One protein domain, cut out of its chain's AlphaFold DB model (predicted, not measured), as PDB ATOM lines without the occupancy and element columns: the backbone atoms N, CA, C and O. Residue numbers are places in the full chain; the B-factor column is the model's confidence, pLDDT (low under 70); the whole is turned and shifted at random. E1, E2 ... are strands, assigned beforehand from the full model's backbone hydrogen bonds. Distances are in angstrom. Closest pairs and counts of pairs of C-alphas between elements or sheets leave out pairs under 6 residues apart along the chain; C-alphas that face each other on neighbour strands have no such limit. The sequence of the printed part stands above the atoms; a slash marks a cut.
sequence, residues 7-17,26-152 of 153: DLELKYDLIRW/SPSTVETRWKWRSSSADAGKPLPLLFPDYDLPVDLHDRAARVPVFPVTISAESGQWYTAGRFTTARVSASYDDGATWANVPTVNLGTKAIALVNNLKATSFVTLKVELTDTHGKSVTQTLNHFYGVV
ATOM      1  N   ASP A   7     125.543 137.556 147.965       95.56
ATOM      2  CA  ASP A   7     124.989 137.907 149.270       95.56
ATOM      3  C   ASP A   7     123.752 137.051 149.564       95.56
ATOM      4  O   ASP A   7     122.847 136.923 148.739       95.56
ATOM      5  N   LEU A   8     123.747 136.422 150.732       96.19
ATOM      6  CA  LEU A   8     122.699 135.535 151.214       96.19
ATOM      7  C   LEU A   8     122.020 136.155 152.433       96.19
ATOM      8  O   LEU A   8     122.659 136.854 153.221       96.19
ATOM      9  N   GLU A   9     120.732 135.856 152.590       97.31
ATOM     10  CA  GLU A   9     119.949 136.183 153.779       97.31
ATOM     11  C   GLU A   9     119.280 134.913 154.317       97.31
ATOM     12  O   GLU A   9     118.707 134.134 153.555       97.31
ATOM     13  N   LEU A  10     119.335 134.720 155.635       97.25
ATOM     14  CA  LEU A  10     118.498 133.764 156.356       97.25
ATOM     15  C   LEU A  10     117.528 134.552 157.225       97.25
ATOM     16  O   LEU A  10     117.964 135.369 158.033       97.25
ATOM     17  N   LYS A  11     116.233 134.273 157.089       98.06
ATOM     18  CA  LYS A  11     115.183 134.819 157.946       98.06
ATOM     19  C   LYS A  11     114.649 133.723 158.868       98.06
ATOM     20  O   LYS A  11     114.338 132.631 158.397       98.06
ATOM     21  N   TYR A  12     114.513 134.032 160.151       96.62
ATOM     22  CA  TYR A  12     113.883 133.180 161.153       96.62
ATOM     23  C   TYR A  12     112.869 133.980 161.967       96.62
ATOM     24  O   TYR A  12     113.210 135.023 162.522       96.62
ATOM     25  N   ASP A  13     111.646 133.465 162.053       95.38
ATOM     26  CA  ASP A  13     110.568 134.035 162.855       95.38
ATOM     27  C   ASP A  13     110.270 133.089 164.027       95.38
ATOM     28  O   ASP A  13     109.786 131.971 163.837       95.38
ATOM     29  N   LEU A  14     110.563 133.535 165.249       90.62
ATOM     30  CA  LEU A  14     110.153 132.865 166.476       90.62
ATOM     31  C   LEU A  14     108.778 133.390 166.883       90.62
ATOM     32  O   LEU A  14     108.639 134.514 167.373       90.62
ATOM     33  N   ILE A  15     107.770 132.541 166.706       83.06
ATOM     34  CA  ILE A  15     106.403 132.786 167.157       83.06
ATOM     35  C   ILE A  15     106.101 131.788 168.269       83.06
ATOM     36  O   ILE A  15     106.175 130.574 168.061       83.06
ATOM     37  N   ARG A  16     105.752 132.294 169.451       71.62
ATOM     38  CA  ARG A  16     105.354 131.455 170.581       71.62
ATOM     39  C   ARG A  16     103.843 131.239 170.543       71.62
ATOM     40  O   ARG A  16     103.068 132.164 170.759       71.62
ATOM     41  N   TRP A  17     103.421 130.013 170.242       60.22
ATOM     42  CA  TRP A  17     102.011 129.619 170.274       60.22
ATOM     43  C   TRP A  17     101.642 129.130 171.672       60.22
ATOM     44  O   TRP A  17     102.120 128.081 172.103       60.22
ATOM     45  N   SER A  26     108.421 137.376 177.562       80.75
ATOM     46  CA  SER A  26     109.169 138.365 176.803       80.75
ATOM     47  C   SER A  26     110.414 137.741 176.168       80.75
ATOM     48  O   SER A  26     111.035 136.855 176.762       80.75
ATOM     49  N   PRO A  27     110.787 138.148 174.943       86.56
ATOM     50  CA  PRO A  27     109.967 138.886 173.974       86.56
ATOM     51  C   PRO A  27     108.749 138.069 173.498       86.56
ATOM     52  O   PRO A  27     108.795 136.837 173.454       86.56
ATOM     53  N   SER A  28     107.680 138.752 173.070       86.56
ATOM     54  CA  SER A  28     106.446 138.100 172.599       86.56
ATOM     55  C   SER A  28     106.634 137.394 171.252       86.56
ATOM     56  O   SER A  28     106.142 136.285 171.035       86.56
ATOM     57  N   THR A  29     107.393 138.011 170.345       92.06
ATOM     58  CA  THR A  29     107.856 137.422 169.080       92.06
ATOM     59  C   THR A  29     109.231 137.972 168.722       92.06
ATOM     60  O   THR A  29     109.595 139.079 169.136       92.06
ATOM     61  N   VAL A  30     109.991 137.214 167.930       95.88
ATOM     62  CA  VAL A  30     111.310 137.640 167.447       95.88
ATOM     63  C   VAL A  30     111.444 137.356 165.959       95.88
ATOM     64  O   VAL A  30     111.312 136.211 165.541       95.88
ATOM     65  N   GLU A  31     111.776 138.372 165.169       97.69
ATOM     66  CA  GLU A  31     112.260 138.193 163.794       97.69
ATOM     67  C   GLU A  31     113.779 138.370 163.801       97.69
ATOM     68  O   GLU A  31     114.282 139.400 164.247       97.69
ATOM     69  N   THR A  32     114.522 137.388 163.294       98.50
ATOM     70  CA  THR A  32     115.978 137.477 163.119       98.50
ATOM     71  C   THR A  32     116.341 137.296 161.653       98.50
ATOM     72  O   THR A  32     115.884 136.363 160.993       98.50
ATOM     73  N   ARG A  33     117.180 138.191 161.137       98.62
ATOM     74  CA  ARG A  33     117.724 138.146 159.781       98.62
ATOM     75  C   ARG A  33     119.231 138.147 159.841       98.62
ATOM     76  O   ARG A  33     119.818 139.096 160.343       98.62
ATOM     77  N   TRP A  34     119.850 137.130 159.274       98.50
ATOM     78  CA  TRP A  34     121.294 137.092 159.087       98.50
ATOM     79  C   TRP A  34     121.635 137.390 157.647       98.50
ATOM     80  O   TRP A  34     120.969 136.875 156.752       98.50
ATOM     81  N   LYS A  35     122.700 138.157 157.423       98.06
ATOM     82  CA  LYS A  35     123.256 138.380 156.090       98.06
ATOM     83  C   LYS A  35     124.740 138.058 156.066       98.06
ATOM     84  O   LYS A  35     125.487 138.369 156.996       98.06
ATOM     85  N   TRP A  36     125.168 137.428 154.980       96.06
ATOM     86  CA  TRP A  36     126.572 137.140 154.723       96.06
ATOM     87  C   TRP A  36     126.824 136.974 153.230       96.06
ATOM     88  O   TRP A  36     125.934 136.607 152.468       96.06
ATOM     89  N   ARG A  37     128.071 137.185 152.812       94.50
ATOM     90  CA  ARG A  37     128.517 136.841 151.462       94.50
ATOM     91  C   ARG A  37     128.973 135.385 151.412       94.50
ATOM     92  O   ARG A  37     129.766 134.964 152.255       94.50
ATOM     93  N   SER A  38     128.472 134.617 150.448       91.56
ATOM     94  CA  SER A  38     128.867 133.225 150.231       91.56
ATOM     95  C   SER A  38     130.316 133.112 149.747       91.56
ATOM     96  O   SER A  38     130.848 134.013 149.096       91.56
ATOM     97  N   SER A  39     130.948 131.979 150.050       88.81
ATOM     98  CA  SER A  39     132.300 131.642 149.610       88.81
ATOM     99  C   SER A  39     132.374 130.156 149.278       88.81
ATOM    100  O   SER A  39     131.869 129.321 150.030       88.81
ATOM    101  N   SER A  40     133.030 129.804 148.172       87.38
ATOM    102  CA  SER A  40     133.291 128.401 147.829       87.38
ATOM    103  C   SER A  40     134.165 127.702 148.877       87.38
ATOM    104  O   SER A  40     134.021 126.500 149.079       87.38
ATOM    105  N   ALA A  41     134.999 128.455 149.604       87.25
ATOM    106  CA  ALA A  41     135.806 127.950 150.716       87.25
ATOM    107  C   ALA A  41     134.974 127.505 151.936       87.25
ATOM    108  O   ALA A  41     135.504 126.845 152.830       87.25
ATOM    109  N   ASP A  42     133.684 127.853 151.978       86.62
ATOM    110  CA  ASP A  42     132.752 127.480 153.048       86.62
ATOM    111  C   ASP A  42     131.799 126.347 152.638       86.62
ATOM    112  O   ASP A  42     130.865 126.012 153.369       86.62
ATOM    113  N   ALA A  43     132.032 125.712 151.483       87.06
ATOM    114  CA  ALA A  43     131.275 124.543 151.051       87.06
ATOM    115  C   ALA A  43     131.316 123.425 152.112       87.06
ATOM    116  O   ALA A  43     132.384 122.958 152.500       87.06
ATOM    117  N   GLY A  44     130.137 122.997 152.575       88.06
ATOM    118  CA  GLY A  44     129.984 121.938 153.580       88.06
ATOM    119  C   GLY A  44     130.131 122.385 155.041       88.06
ATOM    120  O   GLY A  44     129.891 121.573 155.931       88.06
ATOM    121  N   LYS A  45     130.476 123.651 155.313       90.00
ATOM    122  CA  LYS A  45     130.517 124.195 156.680       90.00
ATOM    123  C   LYS A  45     129.129 124.672 157.137       90.00
ATOM    124  O   LYS A  45     128.315 125.067 156.298       90.00
ATOM    125  N   PRO A  46     128.856 124.699 158.455       91.38
ATOM    126  CA  PRO A  46     127.702 125.406 159.004       91.38
ATOM    127  C   PRO A  46     127.699 126.899 158.652       91.38
ATOM    128  O   PRO A  46     128.739 127.484 158.346       91.38
ATOM    129  N   LEU A  47     126.520 127.519 158.715       92.62
ATOM    130  CA  LEU A  47     126.356 128.926 158.359       92.62
ATOM    131  C   LEU A  47     127.076 129.851 159.364       92.62
ATOM    132  O   LEU A  47     126.975 129.631 160.574       92.62
ATOM    133  N   PRO A  48     127.766 130.906 158.893       93.62
ATOM    134  CA  PRO A  48     128.499 131.841 159.746       93.62
ATOM    135  C   PRO A  48     127.554 132.901 160.332       93.62
ATOM    136  O   PRO A  48     127.530 134.050 159.890       93.62
ATOM    137  N   LEU A  49     126.726 132.489 161.288       95.62
ATOM    138  CA  LEU A  49     125.690 133.324 161.896       95.62
ATOM    139  C   LEU A  49     126.190 133.967 163.199       95.62
ATOM    140  O   LEU A  49     126.916 133.334 163.969       95.62
ATOM    141  N   LEU A  50     125.776 135.215 163.435       97.25
ATOM    142  CA  LEU A  50     125.931 135.931 164.706       97.25
ATOM    143  C   LEU A  50     124.649 135.790 165.525       97.25
ATOM    144  O   LEU A  50     123.584 136.139 165.026       97.25
ATOM    145  N   PHE A  51     124.727 135.339 166.768       96.69
ATOM    146  CA  PHE A  51     123.574 135.192 167.656       96.69
ATOM    147  C   PHE A  51     123.637 136.268 168.743       96.69
ATOM    148  O   PHE A  51     124.454 136.131 169.649       96.69
ATOM    149  N   PRO A  52     122.847 137.357 168.643       97.31
ATOM    150  CA  PRO A  52     122.827 138.388 169.671       97.31
ATOM    151  C   PRO A  52     122.413 137.825 171.029       97.31
ATOM    152  O   PRO A  52     121.485 137.019 171.103       97.31
ATOM    153  N   ASP A  53     123.067 138.312 172.074       97.00
ATOM    154  CA  ASP A  53     122.742 138.027 173.468       97.00
ATOM    155  C   ASP A  53     122.604 139.339 174.251       97.00
ATOM    156  O   ASP A  53     123.269 140.336 173.936       97.00
ATOM    157  N   TYR A  54     121.722 139.344 175.248       98.06
ATOM    158  CA  TYR A  54     121.252 140.544 175.929       98.06
ATOM    159  C   TYR A  54     121.345 140.413 177.442       98.06
ATOM    160  O   TYR A  54     120.800 139.488 178.035       98.06
ATOM    161  N   ASP A  55     121.952 141.418 178.067       98.00
ATOM    162  CA  ASP A  55     122.031 141.547 179.521       98.00
ATOM    163  C   ASP A  55     121.484 142.914 179.952       98.00
ATOM    164  O   ASP A  55     121.871 143.963 179.419       98.00
ATOM    165  N   LEU A  56     120.531 142.902 180.881       97.31
ATOM    166  CA  LEU A  56     119.781 144.076 181.313       97.31
ATOM    167  C   LEU A  56     119.204 143.884 182.729       97.31
ATOM    168  O   LEU A  56     118.786 142.781 183.080       97.31
ATOM    169  N   PRO A  57     119.137 144.951 183.549       96.62
ATOM    170  CA  PRO A  57     118.658 144.868 184.926       96.62
ATOM    171  C   PRO A  57     117.121 144.895 184.987       96.62
ATOM    172  O   PRO A  57     116.517 145.942 185.236       96.62
ATOM    173  N   VAL A  58     116.495 143.744 184.742       96.44
ATOM    174  CA  VAL A  58     115.039 143.533 184.833       96.44
ATOM    175  C   VAL A  58     114.656 142.680 186.045       96.44
ATOM    176  O   VAL A  58     115.494 142.000 186.637       96.44
ATOM    177  N   ASP A  59     113.387 142.743 186.448       94.19
ATOM    178  CA  ASP A  59     112.833 141.850 187.468       94.19
ATOM    179  C   ASP A  59     112.507 140.444 186.916       94.19
ATOM    180  O   ASP A  59     112.696 140.162 185.738       94.19
ATOM    181  N   LEU A  60     111.988 139.552 187.770       90.94
ATOM    182  CA  LEU A  60     111.632 138.167 187.401       90.94
ATOM    183  C   LEU A  60     110.497 138.044 186.368       90.94
ATOM    184  O   LEU A  60     110.162 136.934 185.962       90.94
ATOM    185  N   HIS A  61     109.873 139.156 185.991       89.25
ATOM    186  CA  HIS A  61     108.846 139.230 184.961       89.25
ATOM    187  C   HIS A  61     109.342 140.111 183.811       89.25
ATOM    188  O   HIS A  61     108.546 140.859 183.268       89.25
ATOM    189  N   ASP A  62     110.648 140.118 183.530       93.88
ATOM    190  CA  ASP A  62     111.364 140.963 182.568       93.88
ATOM    191  C   ASP A  62     110.876 142.433 182.504       93.88
ATOM    192  O   ASP A  62     110.732 143.031 181.434       93.88
ATOM    193  N   ARG A  63     110.594 143.056 183.661       95.50
ATOM    194  CA  ARG A  63     110.225 144.483 183.746       95.50
ATOM    195  C   ARG A  63     111.399 145.338 184.196       95.50
ATOM    196  O   ARG A  63     112.094 145.023 185.158       95.50
ATOM    197  N   ALA A  64     111.561 146.468 183.526       97.12
ATOM    198  CA  ALA A  64     112.543 147.498 183.804       97.12
ATOM    199  C   ALA A  64     111.917 148.700 184.525       97.12
ATOM    200  O   ALA A  64     110.739 149.022 184.340       97.12
ATOM    201  N   ALA A  65     112.739 149.427 185.280       97.38
ATOM    202  CA  ALA A  65     112.344 150.699 185.874       97.38
ATOM    203  C   ALA A  65     112.090 151.783 184.807       97.38
ATOM    204  O   ALA A  65     112.754 151.850 183.761       97.38
ATOM    205  N   ARG A  66     111.157 152.689 185.104       98.00
ATOM    206  CA  ARG A  66     110.830 153.867 184.295       98.00
ATOM    207  C   ARG A  66     111.852 154.984 184.510       98.00
ATOM    208  O   ARG A  66     111.640 155.913 185.282       98.00
ATOM    209  N   VAL A  67     112.965 154.903 183.785       98.25
ATOM    210  CA  VAL A  67     114.089 155.853 183.867       98.25
ATOM    211  C   VAL A  67     114.446 156.449 182.495       98.25
ATOM    212  O   VAL A  67     114.202 155.816 181.467       98.25
ATOM    213  N   PRO A  68     115.039 157.658 182.434       98.00
ATOM    214  CA  PRO A  68     115.433 158.287 181.166       98.00
ATOM    215  C   PRO A  68     116.578 157.566 180.447       98.00
ATOM    216  O   PRO A  68     116.757 157.768 179.248       98.00
ATOM    217  N   VAL A  69     117.354 156.760 181.179       98.31
ATOM    218  CA  VAL A  69     118.503 156.008 180.672       98.31
ATOM    219  C   VAL A  69     118.489 154.616 181.296       98.31
ATOM    220  O   VAL A  69     118.786 154.460 182.477       98.31
ATOM    221  N   PHE A  70     118.145 153.613 180.495       98.69
ATOM    222  CA  PHE A  70     118.149 152.203 180.859       98.69
ATOM    223  C   PHE A  70     119.182 151.454 179.999       98.69
ATOM    224  O   PHE A  70     119.078 151.495 178.769       98.69
ATOM    225  N   PRO A  71     120.205 150.822 180.603       98.62
ATOM    226  CA  PRO A  71     121.253 150.153 179.849       98.62
ATOM    227  C   PRO A  71     120.804 148.767 179.373       98.62
ATOM    228  O   PRO A  71     120.360 147.945 180.169       98.62
ATOM    229  N   VAL A  72     121.007 148.491 178.087       98.81
ATOM    230  CA  VAL A  72     120.925 147.146 177.506       98.81
ATOM    231  C   VAL A  72     122.305 146.791 176.965       98.81
ATOM    232  O   VAL A  72     122.795 147.414 176.019       98.81
ATOM    233  N   THR A  73     122.958 145.817 177.594       98.81
ATOM    234  CA  THR A  73     124.202 145.229 177.097       98.81
ATOM    235  C   THR A  73     123.869 144.260 175.976       98.81
ATOM    236  O   THR A  73     122.978 143.431 176.117       98.81
ATOM    237  N   ILE A  74     124.614 144.352 174.879       98.75
ATOM    238  CA  ILE A  74     124.469 143.490 173.711       98.75
ATOM    239  C   ILE A  74     125.823 142.855 173.427       98.75
ATOM    240  O   ILE A  74     126.827 143.558 173.267       98.75
ATOM    241  N   SER A  75     125.850 141.535 173.346       98.19
ATOM    242  CA  SER A  75     126.978 140.768 172.825       98.19
ATOM    243  C   SER A  75     126.502 139.876 171.678       98.19
ATOM    244  O   SER A  75     125.345 139.964 171.263       98.19
ATOM    245  N   ALA A  76     127.396 139.081 171.099       96.69
ATOM    246  CA  ALA A  76     127.000 138.091 170.112       96.69
ATOM    247  C   ALA A  76     127.871 136.846 170.223       96.69
ATOM    248  O   ALA A  76     129.100 136.938 170.270       96.69
ATOM    249  N   GLU A  77     127.220 135.693 170.198       94.25
ATOM    250  CA  GLU A  77     127.862 134.400 170.037       94.25
ATOM    251  C   GLU A  77     127.922 133.998 168.559       94.25
ATOM    252  O   GLU A  77     127.286 134.591 167.681       94.25
ATOM    253  N   SER A  78     128.692 132.952 168.273       92.50
ATOM    254  CA  SER A  78     128.788 132.352 166.948       92.50
ATOM    255  C   SER A  78     128.953 130.835 167.044       92.50
ATOM    256  O   SER A  78     129.464 130.307 168.030       92.50
ATOM    257  N   GLY A  79     128.509 130.113 166.011       81.75
ATOM    258  CA  GLY A  79     128.646 128.652 165.959       81.75
ATOM    259  C   GLY A  79     130.108 128.197 165.852       81.75
ATOM    260  O   GLY A  79     130.951 128.944 165.382       81.75
ATOM    261  N   GLN A  80     130.407 126.940 166.204       77.62
ATOM    262  CA  GLN A  80     131.780 126.408 166.363       77.62
ATOM    263  C   GLN A  80     132.762 126.656 165.197       77.62
ATOM    264  O   GLN A  80     133.970 126.694 165.409       77.62
ATOM    265  N   TRP A  81     132.268 126.810 163.968       83.75
ATOM    266  CA  TRP A  81     133.090 127.018 162.766       83.75
ATOM    267  C   TRP A  81     133.308 128.486 162.408       83.75
ATOM    268  O   TRP A  81     134.010 128.797 161.446       83.75
ATOM    269  N   TYR A  82     132.680 129.381 163.159       89.25
ATOM    270  CA  TYR A  82     132.747 130.807 162.962       89.25
ATOM    271  C   TYR A  82     133.116 131.489 164.276       89.25
ATOM    272  O   TYR A  82     132.489 131.257 165.304       89.25
ATOM    273  N   THR A  83     134.123 132.355 164.250       91.31
ATOM    274  CA  THR A  83     134.439 133.233 165.380       91.31
ATOM    275  C   THR A  83     134.005 134.641 165.012       91.31
ATOM    276  O   THR A  83     134.520 135.212 164.046       91.31
ATOM    277  N   ALA A  84     133.051 135.186 165.766       93.25
ATOM    278  CA  ALA A  84     132.602 136.559 165.598       93.25
ATOM    279  C   ALA A  84     133.790 137.532 165.654       93.25
ATOM    280  O   ALA A  84     134.661 137.446 166.525       93.25
ATOM    281  N   GLY A  85     133.830 138.453 164.694       95.69
ATOM    282  CA  GLY A  85     134.785 139.556 164.715       95.69
ATOM    283  C   GLY A  85     134.382 140.642 165.717       95.69
ATOM    284  O   GLY A  85     133.346 140.563 166.373       95.69
ATOM    285  N   ARG A  86     135.165 141.725 165.789       98.00
ATOM    286  CA  ARG A  86     134.704 142.941 166.483       98.00
ATOM    287  C   ARG A  86     133.551 143.558 165.696       98.00
ATOM    288  O   ARG A  86     133.591 143.576 164.470       98.00
ATOM    289  N   PHE A  87     132.563 144.120 166.372       98.38
ATOM    290  CA  PHE A  87     131.479 144.868 165.759       98.38
ATOM    291  C   PHE A  87     132.025 146.118 165.068       98.38
ATOM    292  O   PHE A  87     132.541 147.036 165.708       98.38
ATOM    293  N   THR A  88     131.882 146.170 163.749       98.50
ATOM    294  CA  THR A  88     132.049 147.388 162.948       98.50
ATOM    295  C   THR A  88     130.779 148.235 162.982       98.50
ATOM    296  O   THR A  88     130.844 149.455 162.860       98.50
ATOM    297  N   THR A  89     129.621 147.603 163.193       98.38
ATOM    298  CA  THR A  89     128.325 148.260 163.384       98.38
ATOM    299  C   THR A  89     127.618 147.647 164.585       98.38
ATOM    300  O   THR A  89     127.518 146.428 164.678       98.38
ATOM    301  N   ALA A  90     127.106 148.504 165.467       98.50
ATOM    302  CA  ALA A  90     126.129 148.159 166.491       98.50
ATOM    303  C   ALA A  90     125.108 149.301 166.554       98.50
ATOM    304  O   ALA A  90     125.414 150.384 167.057       98.50
ATOM    305  N   ARG A  91     123.931 149.100 165.958       98.81
ATOM    306  CA  ARG A  91     122.841 150.084 165.938       98.81
ATOM    307  C   ARG A  91     121.642 149.509 166.658       98.81
ATOM    308  O   ARG A  91     121.284 148.355 166.445       98.81
ATOM    309  N   VAL A  92     121.024 150.337 167.486       98.88
ATOM    310  CA  VAL A  92     119.809 149.975 168.201       98.88
ATOM    311  C   VAL A  92     118.762 151.047 167.966       98.88
ATOM    312  O   VAL A  92     119.043 152.245 168.058       98.88
ATOM    313  N   SER A  93     117.552 150.593 167.682       98.88
ATOM    314  CA  SER A  93     116.358 151.420 167.601       98.88
ATOM    315  C   SER A  93     115.310 150.870 168.554       98.88
ATOM    316  O   SER A  93     115.153 149.656 168.676       98.88
ATOM    317  N   ALA A  94     114.582 151.760 169.214       98.81
ATOM    318  CA  ALA A  94     113.491 151.413 170.113       98.81
ATOM    319  C   ALA A  94     112.160 151.897 169.541       98.81
ATOM    320  O   ALA A  94     112.073 153.002 168.999       98.81
ATOM    321  N   SER A  95     111.129 151.082 169.702       98.69
ATOM    322  CA  SER A  95     109.736 151.434 169.466       98.69
ATOM    323  C   SER A  95     108.954 151.314 170.774       98.69
ATOM    324  O   SER A  95     109.222 150.439 171.602       98.69
ATOM    325  N   TYR A  96     107.988 152.214 170.936       97.44
ATOM    326  CA  TYR A  96     107.086 152.293 172.088       97.44
ATOM    327  C   TYR A  96     105.614 152.120 171.663       97.44
ATOM    328  O   TYR A  96     104.707 152.361 172.455       97.44
ATOM    329  N   ASP A  97     105.396 151.743 170.400       95.69
ATOM    330  CA  ASP A  97     104.120 151.697 169.681       95.69
ATOM    331  C   ASP A  97     104.061 150.483 168.731       95.69
ATOM    332  O   ASP A  97     103.677 150.591 167.569       95.69
ATOM    333  N   ASP A  98     104.489 149.317 169.223       90.38
ATOM    334  CA  ASP A  98     104.403 148.036 168.500       90.38
ATOM    335  C   ASP A  98     105.158 147.988 167.160       90.38
ATOM    336  O   ASP A  98     104.782 147.287 166.222       90.38
ATOM    337  N   GLY A  99     106.266 148.720 167.062       95.31
ATOM    338  CA  GLY A  99     107.106 148.772 165.867       95.31
ATOM    339  C   GLY A  99     106.598 149.722 164.782       95.31
ATOM    340  O   GLY A  99     107.196 149.747 163.701       95.31
ATOM    341  N   ALA A 100     105.544 150.507 165.045       96.56
ATOM    342  CA  ALA A 100     105.010 151.477 164.091       96.56
ATOM    343  C   ALA A 100     105.984 152.641 163.851       96.56
ATOM    344  O   ALA A 100     106.204 153.037 162.704       96.56
ATOM    345  N   THR A 101     106.630 153.146 164.905       97.94
ATOM    346  CA  THR A 101     107.693 154.149 164.806       97.94
ATOM    347  C   THR A 101     108.956 153.705 165.534       97.94
ATOM    348  O   THR A 101     108.927 152.932 166.490       97.94
ATOM    349  N   TRP A 102     110.106 154.186 165.057       98.56
ATOM    350  CA  TRP A 102     111.419 153.789 165.561       98.56
ATOM    351  C   TRP A 102     112.241 155.017 165.930       98.56
ATOM    352  O   TRP A 102     112.484 155.892 165.099       98.56
ATOM    353  N   ALA A 103     112.704 155.065 167.174       98.56
ATOM    354  CA  ALA A 103     113.637 156.065 167.664       98.56
ATOM    355  C   ALA A 103     115.045 155.472 167.745       98.56
ATOM    356  O   ALA A 103     115.239 154.413 168.342       98.56
ATOM    357  N   ASN A 104     116.037 156.183 167.205       98.56
ATOM    358  CA  ASN A 104     117.440 155.809 167.379       98.56
ATOM    359  C   ASN A 104     117.812 155.822 168.870       98.56
ATOM    360  O   ASN A 104     117.524 156.793 169.578       98.56
ATOM    361  N   VAL A 105     118.483 154.767 169.326       98.81
ATOM    362  CA  VAL A 105     118.989 154.641 170.694       98.81
ATOM    363  C   VAL A 105     120.488 154.955 170.706       98.81
ATOM    364  O   VAL A 105     121.246 154.325 169.958       98.81
ATOM    365  N   PRO A 106     120.960 155.898 171.547       98.75
ATOM    366  CA  PRO A 106     122.389 156.105 171.749       98.75
ATOM    367  C   PRO A 106     123.063 154.787 172.137       98.75
ATOM    368  O   PRO A 106     122.686 154.156 173.121       98.75
ATOM    369  N   THR A 107     124.036 154.359 171.333       98.81
ATOM    370  CA  THR A 107     124.685 153.053 171.475       98.81
ATOM    371  C   THR A 107     126.196 153.233 171.493       98.81
ATOM    372  O   THR A 107     126.769 153.818 170.574       98.81
ATOM    373  N   VAL A 108     126.845 152.726 172.538       98.62
ATOM    374  CA  VAL A 108     128.304 152.710 172.678       98.62
ATOM    375  C   VAL A 108     128.813 151.354 172.207       98.62
ATOM    376  O   VAL A 108     128.508 150.338 172.823       98.62
ATOM    377  N   ASN A 109     129.591 151.327 171.126       98.25
ATOM    378  CA  ASN A 109     130.231 150.112 170.625       98.25
ATOM    379  C   ASN A 109     131.642 149.971 171.223       98.25
ATOM    380  O   ASN A 109     132.488 150.841 171.032       98.25
ATOM    381  N   LEU A 110     131.889 148.867 171.926       97.94
ATOM    382  CA  LEU A 110     133.146 148.537 172.606       97.94
ATOM    383  C   LEU A 110     133.930 147.424 171.885       97.94
ATOM    384  O   LEU A 110     134.861 146.848 172.445       97.94
ATOM    385  N   GLY A 111     133.568 147.092 170.645       96.62
ATOM    386  CA  GLY A 111     134.194 146.032 169.862       96.62
ATOM    387  C   GLY A 111     133.407 144.733 169.955       96.62
ATOM    388  O   GLY A 111     132.655 144.432 169.050       96.62
ATOM    389  N   THR A 112     133.566 143.937 171.008       95.81
ATOM    390  CA  THR A 112     132.834 142.653 171.160       95.81
ATOM    391  C   THR A 112     131.547 142.778 171.977       95.81
ATOM    392  O   THR A 112     130.830 141.803 172.183       95.81
ATOM    393  N   LYS A 113     131.267 143.985 172.466       97.69
ATOM    394  CA  LYS A 113     130.103 144.342 173.272       97.69
ATOM    395  C   LYS A 113     129.606 145.709 172.825       97.69
ATOM    396  O   LYS A 113     130.409 146.575 172.481       97.69
ATOM    397  N   ALA A 114     128.302 145.924 172.879       98.62
ATOM    398  CA  ALA A 114     127.690 147.236 172.765       98.62
ATOM    399  C   ALA A 114     126.799 147.516 173.982       98.62
ATOM    400  O   ALA A 114     126.325 146.595 174.644       98.62
ATOM    401  N   ILE A 115     126.599 148.792 174.297       98.88
ATOM    402  CA  ILE A 115     125.688 149.238 175.355       98.88
ATOM    403  C   ILE A 115     124.721 150.242 174.742       98.88
ATOM    404  O   ILE A 115     125.134 151.327 174.330       98.88
ATOM    405  N   ALA A 116     123.445 149.878 174.678       98.88
ATOM    406  CA  ALA A 116     122.367 150.752 174.242       98.88
ATOM    407  C   ALA A 116     121.730 151.450 175.452       98.88
ATOM    408  O   ALA A 116     121.480 150.820 176.478       98.88
ATOM    409  N   LEU A 117     121.484 152.754 175.340       98.81
ATOM    410  CA  LEU A 117     120.950 153.603 176.407       98.81
ATOM    411  C   LEU A 117     119.496 153.980 176.096       98.81
ATOM    412  O   LEU A 117     119.221 155.030 175.511       98.81
ATOM    413  N   VAL A 118     118.563 153.092 176.438       98.81
ATOM    414  CA  VAL A 118     117.143 153.211 176.080       98.81
ATOM    415  C   VAL A 118     116.427 154.198 177.006       98.81
ATOM    416  O   VAL A 118     116.682 154.234 178.207       98.81
ATOM    417  N   ASN A 119     115.505 155.001 176.468       98.62
ATOM    418  CA  ASN A 119     114.698 155.926 177.265       98.62
ATOM    419  C   ASN A 119     113.345 155.300 177.626       98.62
ATOM    420  O   ASN A 119     112.379 155.401 176.866       98.62
ATOM    421  N   ASN A 120     113.256 154.715 178.821       98.44
ATOM    422  CA  ASN A 120     112.043 154.047 179.297       98.44
ATOM    423  C   ASN A 120     110.916 155.020 179.676       98.44
ATOM    424  O   ASN A 120     109.776 154.586 179.828       98.44
ATOM    425  N   LEU A 121     111.168 156.331 179.782       98.12
ATOM    426  CA  LEU A 121     110.095 157.302 180.038       98.12
ATOM    427  C   LEU A 121     109.091 157.371 178.880       98.12
ATOM    428  O   LEU A 121     107.946 157.754 179.096       98.12
ATOM    429  N   LYS A 122     109.514 156.993 177.667       97.00
ATOM    430  CA  LYS A 122     108.671 156.987 176.465       97.00
ATOM    431  C   LYS A 122     107.747 155.770 176.371       97.00
ATOM    432  O   LYS A 122     106.789 155.809 175.608       97.00
ATOM    433  N   ALA A 123     108.026 154.703 177.119       96.12
ATOM    434  CA  ALA A 123     107.237 153.479 177.086       96.12
ATOM    435  C   ALA A 123     105.982 153.615 177.949       96.12
ATOM    436  O   ALA A 123     106.095 153.831 179.151       96.12
ATOM    437  N   THR A 124     104.786 153.405 177.405       92.62
ATOM    438  CA  THR A 124     103.596 153.253 178.262       92.62
ATOM    439  C   THR A 124     103.667 151.937 179.037       92.62
ATOM    440  O   THR A 124     103.550 151.956 180.260       92.62
ATOM    441  N   SER A 125     103.957 150.832 178.339       92.31
ATOM    442  CA  SER A 125     103.914 149.478 178.915       92.31
ATOM    443  C   SER A 125     105.140 148.625 178.597       92.31
ATOM    444  O   SER A 125     105.611 147.901 179.467       92.31
ATOM    445  N   PHE A 126     105.664 148.689 177.374       95.31
ATOM    446  CA  PHE A 126     106.767 147.844 176.909       95.31
ATOM    447  C   PHE A 126     107.700 148.615 175.980       95.31
ATOM    448  O   PHE A 126     107.360 149.689 175.474       95.31
ATOM    449  N   VAL A 127     108.868 148.031 175.738       98.06
ATOM    450  CA  VAL A 127     109.815 148.469 174.714       98.06
ATOM    451  C   VAL A 127     109.992 147.351 173.694       98.06
ATOM    452  O   VAL A 127     110.234 146.203 174.055       98.06
ATOM    453  N   THR A 128     109.906 147.694 172.414       98.38
ATOM    454  CA  THR A 128     110.310 146.829 171.301       98.38
ATOM    455  C   THR A 128     111.672 147.300 170.803       98.38
ATOM    456  O   THR A 128     111.856 148.495 170.563       98.38
ATOM    457  N   LEU A 129     112.632 146.389 170.635       98.62
ATOM    458  CA  LEU A 129     113.970 146.727 170.139       98.62
ATOM    459  C   LEU A 129     114.214 146.162 168.743       98.62
ATOM    460  O   LEU A 129     113.796 145.054 168.418       98.62
ATOM    461  N   LYS A 130     114.950 146.923 167.936       98.81
ATOM    462  CA  LYS A 130     115.589 146.460 166.707       98.81
ATOM    463  C   LYS A 130     117.086 146.653 166.850       98.81
ATOM    464  O   LYS A 130     117.540 147.773 167.077       98.81
ATOM    465  N   VAL A 131     117.825 145.563 166.730       98.88
ATOM    466  CA  VAL A 131     119.268 145.499 166.954       98.88
ATOM    467  C   VAL A 131     119.937 145.057 165.666       98.88
ATOM    468  O   VAL A 131     119.567 144.039 165.091       98.88
ATOM    469  N   GLU A 132     120.920 145.823 165.212       98.81
ATOM    470  CA  GLU A 132     121.713 145.540 164.020       98.81
ATOM    471  C   GLU A 132     123.187 145.457 164.401       98.81
ATOM    472  O   GLU A 132     123.783 146.450 164.829       98.81
ATOM    473  N   LEU A 133     123.776 144.277 164.220       98.75
ATOM    474  CA  LEU A 133     125.196 144.031 164.430       98.75
ATOM    475  C   LEU A 133     125.844 143.630 163.106       98.75
ATOM    476  O   LEU A 133     125.306 142.796 162.381       98.75
ATOM    477  N   THR A 134     127.022 144.182 162.825       98.62
ATOM    478  CA  THR A 134     127.914 143.722 161.752       98.62
ATOM    479  C   THR A 134     129.314 143.625 162.313       98.62
ATOM    480  O   THR A 134     129.766 144.562 162.972       98.62
ATOM    481  N   ASP A 135     130.020 142.537 162.039       98.06
ATOM    482  CA  ASP A 135     131.395 142.364 162.495       98.06
ATOM    483  C   ASP A 135     132.459 142.670 161.429       98.06
ATOM    484  O   ASP A 135     132.166 143.044 160.290       98.06
ATOM    485  N   THR A 136     133.731 142.551 161.811       97.94
ATOM    486  CA  THR A 136     134.891 142.774 160.935       97.94
ATOM    487  C   THR A 136     135.010 141.765 159.794       97.94
ATOM    488  O   THR A 136     135.739 142.032 158.843       97.94
ATOM    489  N   HIS A 137     134.311 140.626 159.846       95.44
ATOM    490  CA  HIS A 137     134.278 139.636 158.763       95.44
ATOM    491  C   HIS A 137     133.065 139.828 157.837       95.44
ATOM    492  O   HIS A 137     132.792 138.973 156.981       95.44
ATOM    493  N   GLY A 138     132.314 140.917 158.026       96.56
ATOM    494  CA  GLY A 138     131.147 141.268 157.226       96.56
ATOM    495  C   GLY A 138     129.951 140.341 157.439       96.56
ATOM    496  O   GLY A 138     129.097 140.264 156.557       96.56
ATOM    497  N   LYS A 139     129.892 139.600 158.555       97.25
ATOM    498  CA  LYS A 139     128.672 138.887 158.958       97.25
ATOM    499  C   LYS A 139     127.785 139.856 159.711       97.25
ATOM    500  O   LYS A 139     128.282 140.618 160.542       97.25
ATOM    501  N   SER A 140     126.496 139.845 159.405       98.38
ATOM    502  CA  SER A 140     125.548 140.719 160.078       98.38
ATOM    503  C   SER A 140     124.287 140.000 160.510       98.38
ATOM    504  O   SER A 140     123.881 138.983 159.939       98.38
ATOM    505  N   VAL A 141     123.681 140.551 161.552       98.69
ATOM    506  CA  VAL A 141     122.398 140.127 162.090       98.69
ATOM    507  C   VAL A 141     121.555 141.358 162.396       98.69
ATOM    508  O   VAL A 141     122.030 142.321 162.997       98.69
ATOM    509  N   THR A 142     120.297 141.319 161.976       98.81
ATOM    510  CA  THR A 142     119.249 142.248 162.391       98.81
ATOM    511  C   THR A 142     118.207 141.456 163.160       98.81
ATOM    512  O   THR A 142     117.647 140.503 162.622       98.81
ATOM    513  N   GLN A 143     117.921 141.847 164.394       98.56
ATOM    514  CA  GLN A 143     116.910 141.204 165.219       98.56
ATOM    515  C   GLN A 143     115.872 142.223 165.679       98.56
ATOM    516  O   GLN A 143     116.231 143.284 166.181       98.56
ATOM    517  N   THR A 144     114.592 141.910 165.493       98.50
ATOM    518  CA  THR A 144     113.463 142.680 166.025       98.50
ATOM    519  C   THR A 144     112.802 141.873 167.135       98.50
ATOM    520  O   THR A 144     112.291 140.786 166.881       98.50
ATOM    521  N   LEU A 145     112.837 142.406 168.354       97.50
ATOM    522  CA  LEU A 145     112.347 141.794 169.587       97.50
ATOM    523  C   LEU A 145     111.085 142.539 170.024       97.50
ATOM    524  O   LEU A 145     111.171 143.622 170.614       97.50
ATOM    525  N   ASN A 146     109.914 141.999 169.698       95.56
ATOM    526  CA  ASN A 146     108.648 142.627 170.064       95.56
ATOM    527  C   ASN A 146     108.381 142.449 171.557       95.56
ATOM    528  O   ASN A 146     108.518 141.346 172.086       95.56
ATOM    529  N   HIS A 147     107.994 143.541 172.224       95.06
ATOM    530  CA  HIS A 147     107.754 143.580 173.674       95.06
ATOM    531  C   HIS A 147     108.921 142.978 174.465       95.06
ATOM    532  O   HIS A 147     108.717 142.122 175.321       95.06
ATOM    533  N   PHE A 148     110.147 143.398 174.139       96.31
ATOM    534  CA  PHE A 148     111.397 142.846 174.666       96.31
ATOM    535  C   PHE A 148     111.580 142.997 176.181       96.31
ATOM    536  O   PHE A 148     112.299 142.214 176.784       96.31
ATOM    537  N   TYR A 149     110.949 143.995 176.792       97.06
ATOM    538  CA  TYR A 149     110.772 144.068 178.242       97.06
ATOM    539  C   TYR A 149     109.603 144.998 178.577       97.06
ATOM    540  O   TYR A 149     109.227 145.871 177.781       97.06
ATOM    541  N   GLY A 150     109.019 144.816 179.762       96.19
ATOM    542  CA  GLY A 150     107.982 145.700 180.304       96.19
ATOM    543  C   GLY A 150     108.574 146.904 181.042       96.19
ATOM    544  O   GLY A 150     109.710 146.856 181.496       96.19
ATOM    545  N   VAL A 151     107.819 147.990 181.213       96.75
ATOM    546  CA  VAL A 151     108.260 149.171 181.977       96.75
ATOM    547  C   VAL A 151     107.297 149.469 183.118       96.75
ATOM    548  O   VAL A 151     106.112 149.718 182.896       96.75
ATOM    549  N   VAL A 152     107.826 149.502 184.340       94.12
ATOM    550  CA  VAL A 152     107.084 149.791 185.577       94.12
ATOM    551  C   VAL A 152     107.646 151.018 186.294       94.12
ATOM    552  O   VAL A 152     108.797 151.397 186.083       94.12
TER     553      VAL A 152
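Overview. This is residues 7 to 17 and 26 to 152 of the 153 residues of an uncharacterized protein of Kribbella sp. NEAU-THZ 27 (UniProt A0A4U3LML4). This domain is a sandwich, two sheets only partly face to face: the smaller sheet of E3, E5, E9 and E8 covers part of a larger, strongly twisted sheet of E1, E2, E4, E6, E7, E10 and E11, whose edge strand E1 reaches beyond that cover. Along one side E7 of the larger sheet runs on into E8 of the smaller, and the larger sheet's E11 bends at residue 146 and pairs with E4 over its residues 150 to 152. The printed part has 138 residues, with eleven named strands, E1 to E11 in order, and no named helix; the class is all strand. The smaller sheet has the order E3, E5, E9, E8 and is antiparallel; the larger is branched and mixed. The whole is compact, with a radius of gyration of the C-alphas of 15.5 A and spans of 50 by 36 by 28 A.

Arrangement. E1, residues 7 to 15, is the antiparallel neighbour of E2, residues 29 to 37, with N 8 and O 36 2.8 A apart, within hydrogen-bond range. On the other side of E2 is E11, residues 140 to 152, antiparallel, with N 33 and O 142 at 2.8 A. E11 bends by 52 degrees at residue 146, and E4, residues 63 to 65, is parallel to it, with N 64 and O 150 at 2.8 A. E10, residues 126 to 135, forms a hairpin with E11, with N 131 and O 143 at 2.8 A. E6, residues 87 to 95, is antiparallel to E10, with N 93 and O 130 at 2.9 A, and forms a hairpin with E7, residues 103 to 105, where N 103 and O 94 are 2.8 A apart. E7 runs on into E8, residues 107 to 109, at 39 degrees. In the other sheet E3, residues 50 to 55, pairs with E5, residues 70 to 78, with N 53 and O 75 at 2.9 A; E5 pairs with E9, residues 114 to 118, with N 72 and O 116 at 2.9 A; and E8 and E9 form a hairpin, with N 108 and O 115 at 2.8 A. The two sheets' best planes are 26 degrees apart. Between them, the closest C-alphas of E3 and E11, Leu 50 and Val 141, are 6.1 A apart.

Along the chain. E1 begins at C-alpha 7 (124.989, 137.907, 149.270) and is 26.3 A long; E2 is 27.2 A, E5 26.5 A and E10 29.1 A. E11, 32.8 A, ends at C-alpha 152 (107.084, 149.791, 185.577).

Size, cuts and confidence. The two C-alphas farthest apart, those of Ser 40 and Val 152, are 50.7 A apart. Residues 18 to 25 are not printed, and C-alphas 17 and 26 are 13.1 A apart across that cut. The link from E2 to E3, residues 38 to 49, is long. The mean pLDDT of the printed part is 95.2, and residue 17 is under 70.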